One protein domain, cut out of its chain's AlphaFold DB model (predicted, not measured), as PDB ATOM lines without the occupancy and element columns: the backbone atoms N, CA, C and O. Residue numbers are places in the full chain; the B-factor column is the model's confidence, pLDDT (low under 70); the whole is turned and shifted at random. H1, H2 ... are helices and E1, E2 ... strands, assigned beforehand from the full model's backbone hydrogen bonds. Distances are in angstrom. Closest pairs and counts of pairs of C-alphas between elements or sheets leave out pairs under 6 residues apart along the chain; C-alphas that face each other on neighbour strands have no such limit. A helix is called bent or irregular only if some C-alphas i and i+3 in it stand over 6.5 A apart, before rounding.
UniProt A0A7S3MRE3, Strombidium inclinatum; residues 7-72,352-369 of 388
ATOM      1  N   TYR A   7     219.353 190.401 319.981       71.94
ATOM      2  CA  TYR A   7     220.748 190.227 320.384       71.94
ATOM      3  C   TYR A   7     220.882 189.670 321.811       71.94
ATOM      4  O   TYR A   7     221.569 188.673 322.013       71.94
ATOM      5  N   LEU A   8     220.168 190.245 322.786       74.06
ATOM      6  CA  LEU A   8     220.171 189.724 324.162       74.06
ATOM      7  C   LEU A   8     219.571 188.316 324.237       74.06
ATOM      8  O   LEU A   8     220.051 187.477 324.992       74.06
ATOM      9  N   SER A   9     218.537 188.047 323.440       77.56
ATOM     10  CA  SER A   9     217.905 186.725 323.385       77.56
ATOM     11  C   SER A   9     218.885 185.678 322.846       77.56
ATOM     12  O   SER A   9     219.016 184.599 323.419       77.56
ATOM     13  N   LEU A  10     219.639 186.022 321.799       83.00
ATOM     14  CA  LEU A  10     220.695 185.180 321.241       83.00
ATOM     15  C   LEU A  10     221.840 184.940 322.228       83.00
ATOM     16  O   LEU A  10     222.305 183.808 322.329       83.00
ATOM     17  N   GLU A  11     222.281 185.966 322.959       83.56
ATOM     18  CA  GLU A  11     223.319 185.815 323.989       83.56
ATOM     19  C   GLU A  11     222.867 184.880 325.116       83.56
ATOM     20  O   GLU A  11     223.625 184.001 325.531       83.56
ATOM     21  N   VAL A  12     221.620 185.014 325.580       84.06
ATOM     22  CA  VAL A  12     221.055 184.115 326.597       84.06
ATOM     23  C   VAL A  12     221.036 182.677 326.081       84.06
ATOM     24  O   VAL A  12     221.525 181.785 326.770       84.06
ATOM     25  N   LEU A  13     220.543 182.438 324.865       84.25
ATOM     26  CA  LEU A  13     220.475 181.092 324.287       84.25
ATOM     27  C   LEU A  13     221.861 180.478 324.035       84.25
ATOM     28  O   LEU A  13     222.051 179.277 324.232       84.25
ATOM     29  N   GLU A  14     222.848 181.286 323.654       84.06
ATOM     30  CA  GLU A  14     224.242 180.854 323.519       84.06
ATOM     31  C   GLU A  14     224.861 180.505 324.881       84.06
ATOM     32  O   GLU A  14     225.560 179.498 325.005       84.06
ATOM     33  N   SER A  15     224.537 181.273 325.926       85.81
ATOM     34  CA  SER A  15     225.036 181.053 327.289       85.81
ATOM     35  C   SER A  15     224.524 179.765 327.940       85.81
ATOM     36  O   SER A  15     225.129 179.288 328.899       85.81
ATOM     37  N   LEU A  16     223.444 179.171 327.416       83.81
ATOM     38  CA  LEU A  16     222.925 177.886 327.889       83.81
ATOM     39  C   LEU A  16     223.819 176.714 327.475       83.81
ATOM     40  O   LEU A  16     223.923 175.731 328.208       83.81
ATOM     41  N   LYS A  17     224.496 176.812 326.327       84.56
ATOM     42  CA  LYS A  17     225.235 175.695 325.725       84.56
ATOM     43  C   LYS A  17     226.284 175.064 326.664       84.56
ATOM     44  O   LYS A  17     226.255 173.839 326.813       84.56
ATOM     45  N   PRO A  18     227.139 175.827 327.378       87.62
ATOM     46  CA  PRO A  18     228.146 175.249 328.275       87.62
ATOM     47  C   PRO A  18     227.572 174.435 329.445       87.62
ATOM     48  O   PRO A  18     228.284 173.607 330.019       87.62
ATOM     49  N   PHE A  19     226.309 174.667 329.826       85.56
ATOM     50  CA  PHE A  19     225.645 173.902 330.886       85.56
ATOM     51  C   PHE A  19     225.267 172.494 330.427       85.56
ATOM     52  O   PHE A  19     225.314 171.576 331.239       85.56
ATOM     53  N   TYR A  20     224.958 172.312 329.141       85.94
ATOM     54  CA  TYR A  20     224.598 171.010 328.576       85.94
ATOM     55  C   TYR A  20     225.819 170.221 328.094       85.94
ATOM     56  O   TYR A  20     225.839 169.004 328.245       85.94
ATOM     57  N   GLU A  21     226.880 170.895 327.623       83.69
ATOM     58  CA  GLU A  21     228.134 170.252 327.173       83.69
ATOM     59  C   GLU A  21     228.792 169.355 328.236       83.69
ATOM     60  O   GLU A  21     229.525 168.425 327.903       83.69
ATOM     61  N   LYS A  22     228.544 169.628 329.523       80.88
ATOM     62  CA  LYS A  22     229.103 168.873 330.659       80.88
ATOM     63  C   LYS A  22     228.151 167.817 331.222       80.88
ATOM     64  O   LYS A  22     228.464 167.204 332.241       80.88
ATOM     65  N   THR A  23     226.993 167.620 330.599       81.75
ATOM     66  CA  THR A  23     225.959 166.693 331.067       81.75
ATOM     67  C   THR A  23     225.701 165.604 330.032       81.75
ATOM     68  O   THR A  23     226.008 165.764 328.857       81.75
ATOM     69  N   ALA A  24     225.119 164.487 330.468       80.12
ATOM     70  CA  ALA A  24     224.615 163.457 329.558       80.12
ATOM     71  C   ALA A  24     223.256 163.830 328.931       80.12
ATOM     72  O   ALA A  24     222.730 163.073 328.120       80.12
ATOM     73  N   LEU A  25     222.672 164.963 329.340       80.19
ATOM     74  CA  LEU A  25     221.400 165.435 328.816       80.19
ATOM     75  C   LEU A  25     221.643 166.124 327.467       80.19
ATOM     76  O   LEU A  25     222.536 166.974 327.378       80.19
ATOM     77  N   PRO A  26     220.867 165.788 326.422       83.00
ATOM     78  CA  PRO A  26     220.899 166.559 325.194       83.00
ATOM     79  C   PRO A  26     220.440 167.990 325.498       83.00
ATOM     80  O   PRO A  26     219.739 168.242 326.474       83.00
ATOM     81  N   MET A  27     220.846 168.954 324.679       84.94
ATOM     82  CA  MET A  27     220.312 170.309 324.794       84.94
ATOM     83  C   MET A  27     218.931 170.347 324.120       84.94
ATOM     84  O   MET A  27     218.822 169.865 322.988       84.94
ATOM     85  N   PRO A  28     217.887 170.901 324.761       86.62
ATOM     86  CA  PRO A  28     216.603 171.099 324.099       86.62
ATOM     87  C   PRO A  28     216.755 172.087 322.939       86.62
ATOM     88  O   PRO A  28     217.632 172.958 322.963       86.62
ATOM     89  N   LYS A  29     215.886 171.978 321.928       89.31
ATOM     90  CA  LYS A  29     215.867 172.946 320.826       89.31
ATOM     91  C   LYS A  29     215.585 174.352 321.353       89.31
ATOM     92  O   LYS A  29     214.709 174.575 322.186       89.31
ATOM     93  N   ARG A  30     216.333 175.320 320.837       89.50
ATOM     94  CA  ARG A  30     216.256 176.736 321.191       89.50
ATOM     95  C   ARG A  30     215.415 177.448 320.151       89.50
ATOM     96  O   ARG A  30     215.854 177.654 319.018       89.50
ATOM     97  N   HIS A  31     214.212 177.830 320.552       90.06
ATOM     98  CA  HIS A  31     213.294 178.580 319.707       90.06
ATOM     99  C   HIS A  31     213.428 180.077 319.966       90.06
ATOM    100  O   HIS A  31     213.602 180.508 321.107       90.06
ATOM    101  N   LEU A  32     213.293 180.873 318.911       88.56
ATOM    102  CA  LEU A  32     213.250 182.329 318.981       88.56
ATOM    103  C   LEU A  32     211.995 182.842 318.278       88.56
ATOM    104  O   LEU A  32     211.738 182.476 317.137       88.56
ATOM    105  N   HIS A  33     211.237 183.716 318.936       85.81
ATOM    106  CA  HIS A  33     210.188 184.492 318.279       85.81
ATOM    107  C   HIS A  33     210.788 185.812 317.776       85.81
ATOM    108  O   HIS A  33     211.355 186.573 318.559       85.81
ATOM    109  N   THR A  34     210.709 186.060 316.472       81.56
ATOM    110  CA  THR A  34     211.375 187.179 315.782       81.56
ATOM    111  C   THR A  34     210.454 187.775 314.717       81.56
ATOM    112  O   THR A  34     209.392 187.242 314.404       81.56
ATOM    113  N   ARG A  35     210.836 188.918 314.148       77.75
ATOM    114  CA  ARG A  35     210.128 189.498 313.002       77.75
ATOM    115  C   ARG A  35     210.555 188.866 311.686       77.75
ATOM    116  O   ARG A  35     209.698 188.533 310.874       77.75
ATOM    117  N   PHE A  36     211.860 188.700 311.482       76.94
ATOM    118  CA  PHE A  36     212.435 188.368 310.184       76.94
ATOM    119  C   PHE A  36     213.279 187.100 310.270       76.94
ATOM    120  O   PHE A  36     214.289 187.075 310.961       76.94
ATOM    121  N   ALA A  37     212.935 186.075 309.492       80.56
ATOM    122  CA  ALA A  37     213.824 184.925 309.315       80.56
ATOM    123  C   ALA A  37     214.942 185.186 308.288       80.56
ATOM    124  O   ALA A  37     215.993 184.552 308.352       80.56
ATOM    125  N   ARG A  38     214.768 186.157 307.374       75.75
ATOM    126  CA  ARG A  38     215.747 186.465 306.310       75.75
ATOM    127  C   ARG A  38     217.132 186.887 306.809       75.75
ATOM    128  O   ARG A  38     218.104 186.760 306.071       75.75
ATOM    129  N   ASP A  39     217.216 187.407 308.031       75.38
ATOM    130  CA  ASP A  39     218.472 187.894 308.602       75.38
ATOM    131  C   ASP A  39     219.284 186.758 309.255       75.38
ATOM    132  O   ASP A  39     220.479 186.913 309.524       75.38
ATOM    133  N   PHE A  40     218.678 185.578 309.435       83.38
ATOM    134  CA  PHE A  40     219.333 184.405 309.998       83.38
ATOM    135  C   PHE A  40     220.099 183.612 308.928       83.38
ATOM    136  O   PHE A  40     219.537 183.009 308.016       83.38
ATOM    137  N   LYS A  41     221.423 183.599 309.076       85.75
ATOM    138  CA  LYS A  41     222.396 182.831 308.277       85.75
ATOM    139  C   LYS A  41     222.936 181.622 309.048       85.75
ATOM    140  O   LYS A  41     222.637 181.459 310.232       85.75
ATOM    141  N   GLU A  42     223.790 180.803 308.424       87.31
ATOM    142  CA  GLU A  42     224.320 179.583 309.063       87.31
ATOM    143  C   GLU A  42     225.018 179.841 310.401       87.31
ATOM    144  O   GLU A  42     224.933 179.023 311.314       87.31
ATOM    145  N   TYR A  43     225.672 180.995 310.558       86.12
ATOM    146  CA  TYR A  43     226.394 181.322 311.789       86.12
ATOM    147  C   TYR A  43     225.487 181.559 313.009       86.12
ATOM    148  O   TYR A  43     226.009 181.686 314.116       86.12
ATOM    149  N   TYR A  44     224.158 181.613 312.848       87.50
ATOM    150  CA  TYR A  44     223.215 181.665 313.971       87.50
ATOM    151  C   TYR A  44     222.799 180.283 314.489       87.50
ATOM    152  O   TYR A  44     222.342 180.204 315.627       87.50
ATOM    153  N   LEU A  45     223.003 179.201 313.723       87.38
ATOM    154  CA  LEU A  45     222.680 177.828 314.151       87.38
ATOM    155  C   LEU A  45     223.347 177.427 315.485       87.38
ATOM    156  O   LEU A  45     222.733 176.737 316.299       87.38
ATOM    157  N   PRO A  46     224.572 177.890 315.810       85.69
ATOM    158  CA  PRO A  46     225.148 177.661 317.129       85.69
ATOM    159  C   PRO A  46     224.393 178.325 318.286       85.69
ATOM    160  O   PRO A  46     224.673 177.962 319.425       85.69
ATOM    161  N   LYS A  47     223.465 179.260 318.034       87.00
ATOM    162  CA  LYS A  47     222.745 180.058 319.047       87.00
ATOM    163  C   LYS A  47     221.246 179.756 319.106       87.00
ATOM    164  O   LYS A  47     220.682 179.742 320.192       87.00
ATOM    165  N   VAL A  48     220.615 179.510 317.960       90.00
ATOM    166  CA  VAL A  48     219.174 179.252 317.813       90.00
ATOM    167  C   VAL A  48     218.982 178.096 316.851       90.00
ATOM    168  O   VAL A  48     219.689 178.010 315.851       90.00
ATOM    169  N   ASP A  49     218.008 177.238 317.142       90.12
ATOM    170  CA  ASP A  49     217.696 176.072 316.316       90.12
ATOM    171  C   ASP A  49     216.460 176.301 315.436       90.12
ATOM    172  O   ASP A  49     216.351 175.689 314.377       90.12
ATOM    173  N   PHE A  50     215.535 177.173 315.860       91.50
ATOM    174  CA  PHE A  50     214.284 177.423 315.144       91.50
ATOM    175  C   PHE A  50     213.753 178.848 315.352       91.50
ATOM    176  O   PHE A  50     213.717 179.343 316.481       91.50
ATOM    177  N   ALA A  51     213.290 179.495 314.282       89.69
ATOM    178  CA  ALA A  51     212.681 180.825 314.332       89.69
ATOM    179  C   ALA A  51     211.163 180.780 314.074       89.69
ATOM    180  O   ALA A  51     210.715 180.299 313.040       89.69
ATOM    181  N   HIS A  52     210.368 181.347 314.978       90.19
ATOM    182  CA  HIS A  52     208.960 181.680 314.739       90.19
ATOM    183  C   HIS A  52     208.907 183.128 314.265       90.19
ATOM    184  O   HIS A  52     209.250 184.023 315.040       90.19
ATOM    185  N   TYR A  53     208.534 183.370 313.009       85.69
ATOM    186  CA  TYR A  53     208.654 184.699 312.408       85.69
ATOM    187  C   TYR A  53     207.331 185.252 311.883       85.69
ATOM    188  O   TYR A  53     206.465 184.519 311.411       85.69
ATOM    189  N   THR A  54     207.170 186.571 311.978       81.62
ATOM    190  CA  THR A  54     205.894 187.257 311.712       81.62
ATOM    191  C   THR A  54     205.871 188.031 310.393       81.62
ATOM    192  O   THR A  54     204.819 188.538 310.002       81.62
ATOM    193  N   ILE A  55     206.988 188.088 309.659       78.88
ATOM    194  CA  ILE A  55     207.060 188.644 308.300       78.88
ATOM    195  C   ILE A  55     207.506 187.540 307.331       78.88
ATOM    196  O   ILE A  55     208.616 187.030 307.482       78.88
ATOM    197  N   PRO A  56     206.703 187.180 306.312       76.44
ATOM    198  CA  PRO A  56     206.931 186.016 305.450       76.44
ATOM    199  C   PRO A  56     208.092 186.183 304.451       76.44
ATOM    200  O   PRO A  56     208.290 185.338 303.580       76.44
ATOM    201  N   ASN A  57     208.869 187.264 304.549       73.19
ATOM    202  CA  ASN A  57     209.967 187.545 303.638       73.19
ATOM    203  C   ASN A  57     211.177 186.654 303.948       73.19
ATOM    204  O   ASN A  57     211.752 186.719 305.038       73.19
ATOM    205  N   MET A  58     211.580 185.870 302.953       70.75
ATOM    206  CA  MET A  58     212.760 185.015 302.978       70.75
ATOM    207  C   MET A  58     213.709 185.457 301.866       70.75
ATOM    208  O   MET A  58     213.281 185.711 300.743       70.75
ATOM    209  N   VAL A  59     215.005 185.528 302.166       69.75
ATOM    210  CA  VAL A  59     216.038 185.775 301.154       69.75
ATOM    211  C   VAL A  59     216.620 184.436 300.727       69.75
ATOM    212  O   VAL A  59     217.068 183.656 301.565       69.75
ATOM    213  N   ASP A  60     216.635 184.179 299.421       74.62
ATOM    214  CA  ASP A  60     217.371 183.046 298.870       74.62
ATOM    215  C   ASP A  60     218.873 183.351 298.936       74.62
ATOM    216  O   ASP A  60     219.383 184.266 298.282       74.62
ATOM    217  N   PHE A  61     219.603 182.592 299.753       78.06
ATOM    218  CA  PHE A  61     221.056 182.690 299.801       78.06
ATOM    219  C   PHE A  61     221.677 181.997 298.582       78.06
ATOM    220  O   PHE A  61     221.164 180.993 298.091       78.06
ATOM    221  N   GLN A  62     222.819 182.502 298.098       79.94
ATOM    222  CA  GLN A  62     223.515 181.935 296.926       79.94
ATOM    223  C   GLN A  62     223.882 180.453 297.095       79.94
ATOM    224  O   GLN A  62     224.020 179.730 296.114       79.94
ATOM    225  N   ASN A  63     224.044 180.004 298.338       84.88
ATOM    226  CA  ASN A  63     224.334 178.620 298.697       84.88
ATOM    227  C   ASN A  63     223.072 177.768 298.942       84.88
ATOM    228  O   ASN A  63     223.193 176.604 299.314       84.88
ATOM    229  N   GLY A  64     221.877 178.331 298.750       84.06
ATOM    230  CA  GLY A  64     220.597 177.655 298.960       84.06
ATOM    231  C   GLY A  64     220.224 177.433 300.427       84.06
ATOM    232  O   GLY A  64     219.245 176.736 300.693       84.06
ATOM    233  N   PHE A  65     220.976 177.994 301.381       86.56
ATOM    234  CA  PHE A  65     220.642 177.877 302.795       86.56
ATOM    235  C   PHE A  65     219.273 178.501 303.085       86.56
ATOM    236  O   PHE A  65     218.895 179.516 302.501       86.56
ATOM    237  N   ARG A  66     218.529 177.901 304.014       85.44
ATOM    238  CA  ARG A  66     217.334 178.488 304.619       85.44
ATOM    239  C   ARG A  66     217.367 178.176 306.101       85.44
ATOM    240  O   ARG A  66     217.511 177.015 306.481       85.44
ATOM    241  N   PHE A  67     217.264 179.214 306.924       88.00
ATOM    242  CA  PHE A  67     217.249 179.023 308.364       88.00
ATOM    243  C   PHE A  67     215.976 178.267 308.776       88.00
ATOM    244  O   PHE A  67     214.905 178.597 308.258       88.00
ATOM    245  N   PRO A  68     216.057 177.266 309.675       90.00
ATOM    246  CA  PRO A  68     214.871 176.567 310.147       90.00
ATOM    247  C   PRO A  68     213.917 177.529 310.856       90.00
ATOM    248  O   PRO A  68     214.291 178.223 311.805       90.00
ATOM    249  N   GLY A  69     212.671 177.569 310.408       89.56
ATOM    250  CA  GLY A  69     211.660 178.419 311.009       89.56
ATOM    251  C   GLY A  69     210.300 178.259 310.356       89.56
ATOM    252  O   GLY A  69     210.193 177.670 309.282       89.56
ATOM    253  N   GLU A  70     209.289 178.825 311.005       89.44
ATOM    254  CA  GLU A  70     207.908 178.845 310.529       89.44
ATOM    255  C   GLU A  70     207.368 180.274 310.518       89.44
ATOM    256  O   GLU A  70     207.542 181.037 311.477       89.44
ATOM    257  N   TYR A  71     206.674 180.614 309.431       88.44
ATOM    258  CA  TYR A  71     205.893 181.836 309.362       88.44
ATOM    259  C   TYR A  71     204.623 181.674 310.197       88.44
ATOM    260  O   TYR A  71     203.698 180.962 309.810       88.44
ATOM    261  N   VAL A  72     204.558 182.360 311.334       88.75
ATOM    262  CA  VAL A  72     203.431 182.229 312.269       88.75
ATOM    263  C   VAL A  72     202.355 183.292 312.080       88.75
ATOM    264  O   VAL A  72     201.313 183.203 312.713       88.75
ATOM    265  N   PRO A 352     198.330 182.134 315.422       90.06
ATOM    266  CA  PRO A 352     199.783 182.272 315.525       90.06
ATOM    267  C   PRO A 352     200.391 181.695 316.810       90.06
ATOM    268  O   PRO A 352     201.475 181.097 316.781       90.06
ATOM    269  N   PHE A 353     199.708 181.855 317.946       88.88
ATOM    270  CA  PHE A 353     200.193 181.362 319.231       88.88
ATOM    271  C   PHE A 353     199.986 179.862 319.363       88.88
ATOM    272  O   PHE A 353     200.902 179.176 319.815       88.88
ATOM    273  N   GLN A 354     198.845 179.332 318.924       89.50
ATOM    274  CA  GLN A 354     198.630 177.888 318.918       89.50
ATOM    275  C   GLN A 354     199.601 177.178 317.974       89.50
ATOM    276  O   GLN A 354     200.114 176.116 318.324       89.50
ATOM    277  N   LEU A 355     199.897 177.759 316.807       89.62
ATOM    278  CA  LEU A 355     200.894 177.222 315.881       89.62
ATOM    279  C   LEU A 355     202.281 177.179 316.535       89.62
ATOM    280  O   LEU A 355     202.917 176.124 316.564       89.62
ATOM    281  N   SER A 356     202.706 178.295 317.132       89.94
ATOM    282  CA  SER A 356     203.982 178.383 317.852       89.94
ATOM    283  C   SER A 356     204.051 177.370 319.003       89.94
ATOM    284  O   SER A 356     205.040 176.650 319.146       89.94
ATOM    285  N   ALA A 357     202.983 177.269 319.802       90.31
ATOM    286  CA  ALA A 357     202.886 176.358 320.939       90.31
ATOM    287  C   ALA A 357     202.899 174.887 320.509       90.31
ATOM    288  O   ALA A 357     203.552 174.073 321.152       90.31
ATOM    289  N   ARG A 358     202.229 174.541 319.404       89.62
ATOM    290  CA  ARG A 358     202.211 173.180 318.854       89.62
ATOM    291  C   ARG A 358     203.598 172.741 318.397       89.62
ATOM    292  O   ARG A 358     204.001 171.620 318.679       89.62
ATOM    293  N   ILE A 359     204.335 173.624 317.722       89.50
ATOM    294  CA  ILE A 359     205.719 173.353 317.307       89.50
ATOM    295  C   ILE A 359     206.605 173.128 318.538       89.50
ATOM    296  O   ILE A 359     207.334 172.141 318.589       89.50
ATOM    297  N   LEU A 360     206.499 174.002 319.545       89.62
ATOM    298  CA  LEU A 360     207.240 173.866 320.802       89.62
ATOM    299  C   LEU A 360     206.914 172.555 321.524       89.62
ATOM    300  O   LEU A 360     207.823 171.860 321.962       89.62
ATOM    301  N   LEU A 361     205.630 172.205 321.623       89.81
ATOM    302  CA  LEU A 361     205.184 170.983 322.287       89.81
ATOM    303  C   LEU A 361     205.733 169.735 321.592       89.81
ATOM    304  O   LEU A 361     206.273 168.867 322.266       89.81
ATOM    305  N   ASN A 362     205.673 169.678 320.260       89.88
ATOM    306  CA  ASN A 362     206.230 168.558 319.498       89.88
ATOM    307  C   ASN A 362     207.735 168.380 319.761       89.88
ATOM    308  O   ASN A 362     208.219 167.257 319.881       89.88
ATOM    309  N   ASP A 363     208.478 169.484 319.865       88.81
ATOM    310  CA  ASP A 363     209.914 169.447 320.143       88.81
ATOM    311  C   ASP A 363     210.226 169.078 321.606       88.81
ATOM    312  O   ASP A 363     211.220 168.397 321.863       88.81
ATOM    313  N   MET A 364     209.363 169.452 322.556       87.06
ATOM    314  CA  MET A 364     209.441 168.991 323.949       87.06
ATOM    315  C   MET A 364     209.151 167.489 324.066       87.06
ATOM    316  O   MET A 364     209.902 166.766 324.713       87.06
ATOM    317  N   GLU A 365     208.109 166.996 323.398       88.06
ATOM    318  CA  GLU A 365     207.768 165.568 323.380       88.06
ATOM    319  C   GLU A 365     208.879 164.727 322.737       88.06
ATOM    320  O   GLU A 365     209.209 163.646 323.225       88.06
ATOM    321  N   ALA A 366     209.505 165.241 321.672       86.19
ATOM    322  CA  ALA A 366     210.659 164.602 321.046       86.19
ATOM    323  C   ALA A 366     211.893 164.578 321.965       86.19
ATOM    324  O   ALA A 366     212.689 163.643 321.893       86.19
ATOM    325  N   TYR A 367     212.053 165.584 322.830       83.62
ATOM    326  CA  TYR A 367     213.131 165.648 323.816       83.62
ATOM    327  C   TYR A 367     212.944 164.636 324.959       83.62
ATOM    328  O   TYR A 367     213.918 164.021 325.397       83.62
ATOM    329  N   ASP A 368     211.704 164.427 325.405       77.38
ATOM    330  CA  ASP A 368     211.363 163.494 326.489       77.38
ATOM    331  C   ASP A 368     211.294 162.020 326.035       77.38
ATOM    332  O   ASP A 368     211.200 161.107 326.863       77.38
ATOM    333  N   ALA A 369     211.359 161.757 324.726       73.75
ATOM    334  CA  ALA A 369     211.343 160.403 324.188       73.75
ATOM    335  C   ALA A 369     212.588 159.605 324.649       73.75
ATOM    336  O   ALA A 369     213.723 160.060 324.482       73.75
TER     337      ALA A 369
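What this domain is: This is residues 7 to 72 and 352 to 369 of the 388 residues of a protein of Strombidium inclinatum (UniProt A0A7S3MRE3). A small parallel sheet, E1 E2 E3, has H2 packed along one face, making two layers, helix over sheet; H1 only grazes the sheet. The 84 printed residues, class mixed, run H1, E1, E2, E3, H2. The whole is compact, radius of gyration of the C-alphas 13.6 A, spanning 38 by 28 by 24 A.

Where its parts are: H1, residues 7 to 21, starts at C-alpha 7, (220.748, 190.227, 320.384), and is only just irregular: C-alphas 15 and 18 are 6.7 A apart. E1 is residues 31 to 36, E2 50 to 55, E3 69 to 71. H2, residues 352 to 368, 24.6 A long, ends at C-alpha 368, (211.363, 163.494, 326.489).

How they stand to each other: Between the parallel neighbours E1 and E2, N 32 and O 50 are within hydrogen-bond range at 2.9 A; between the parallel neighbours E2 and E3, N 70 and O 51 are within hydrogen-bond range at 2.9 A. H2 is over E2, height over the sheet 10.1 A; their closest C-alphas, His 52 and Ser 356, are 6.7 A apart. H1 and H2 are apart. In H2 every O i to N i+4 pair is within hydrogen-bond range, in H1 7 of 11.

The domain as a whole: Residues 73 to 351 are cut out, C-alphas 72 and 352 being 4.9 A apart. Links E1 to E2 and E2 to E3 are long. Residue 59 has pLDDT under 70.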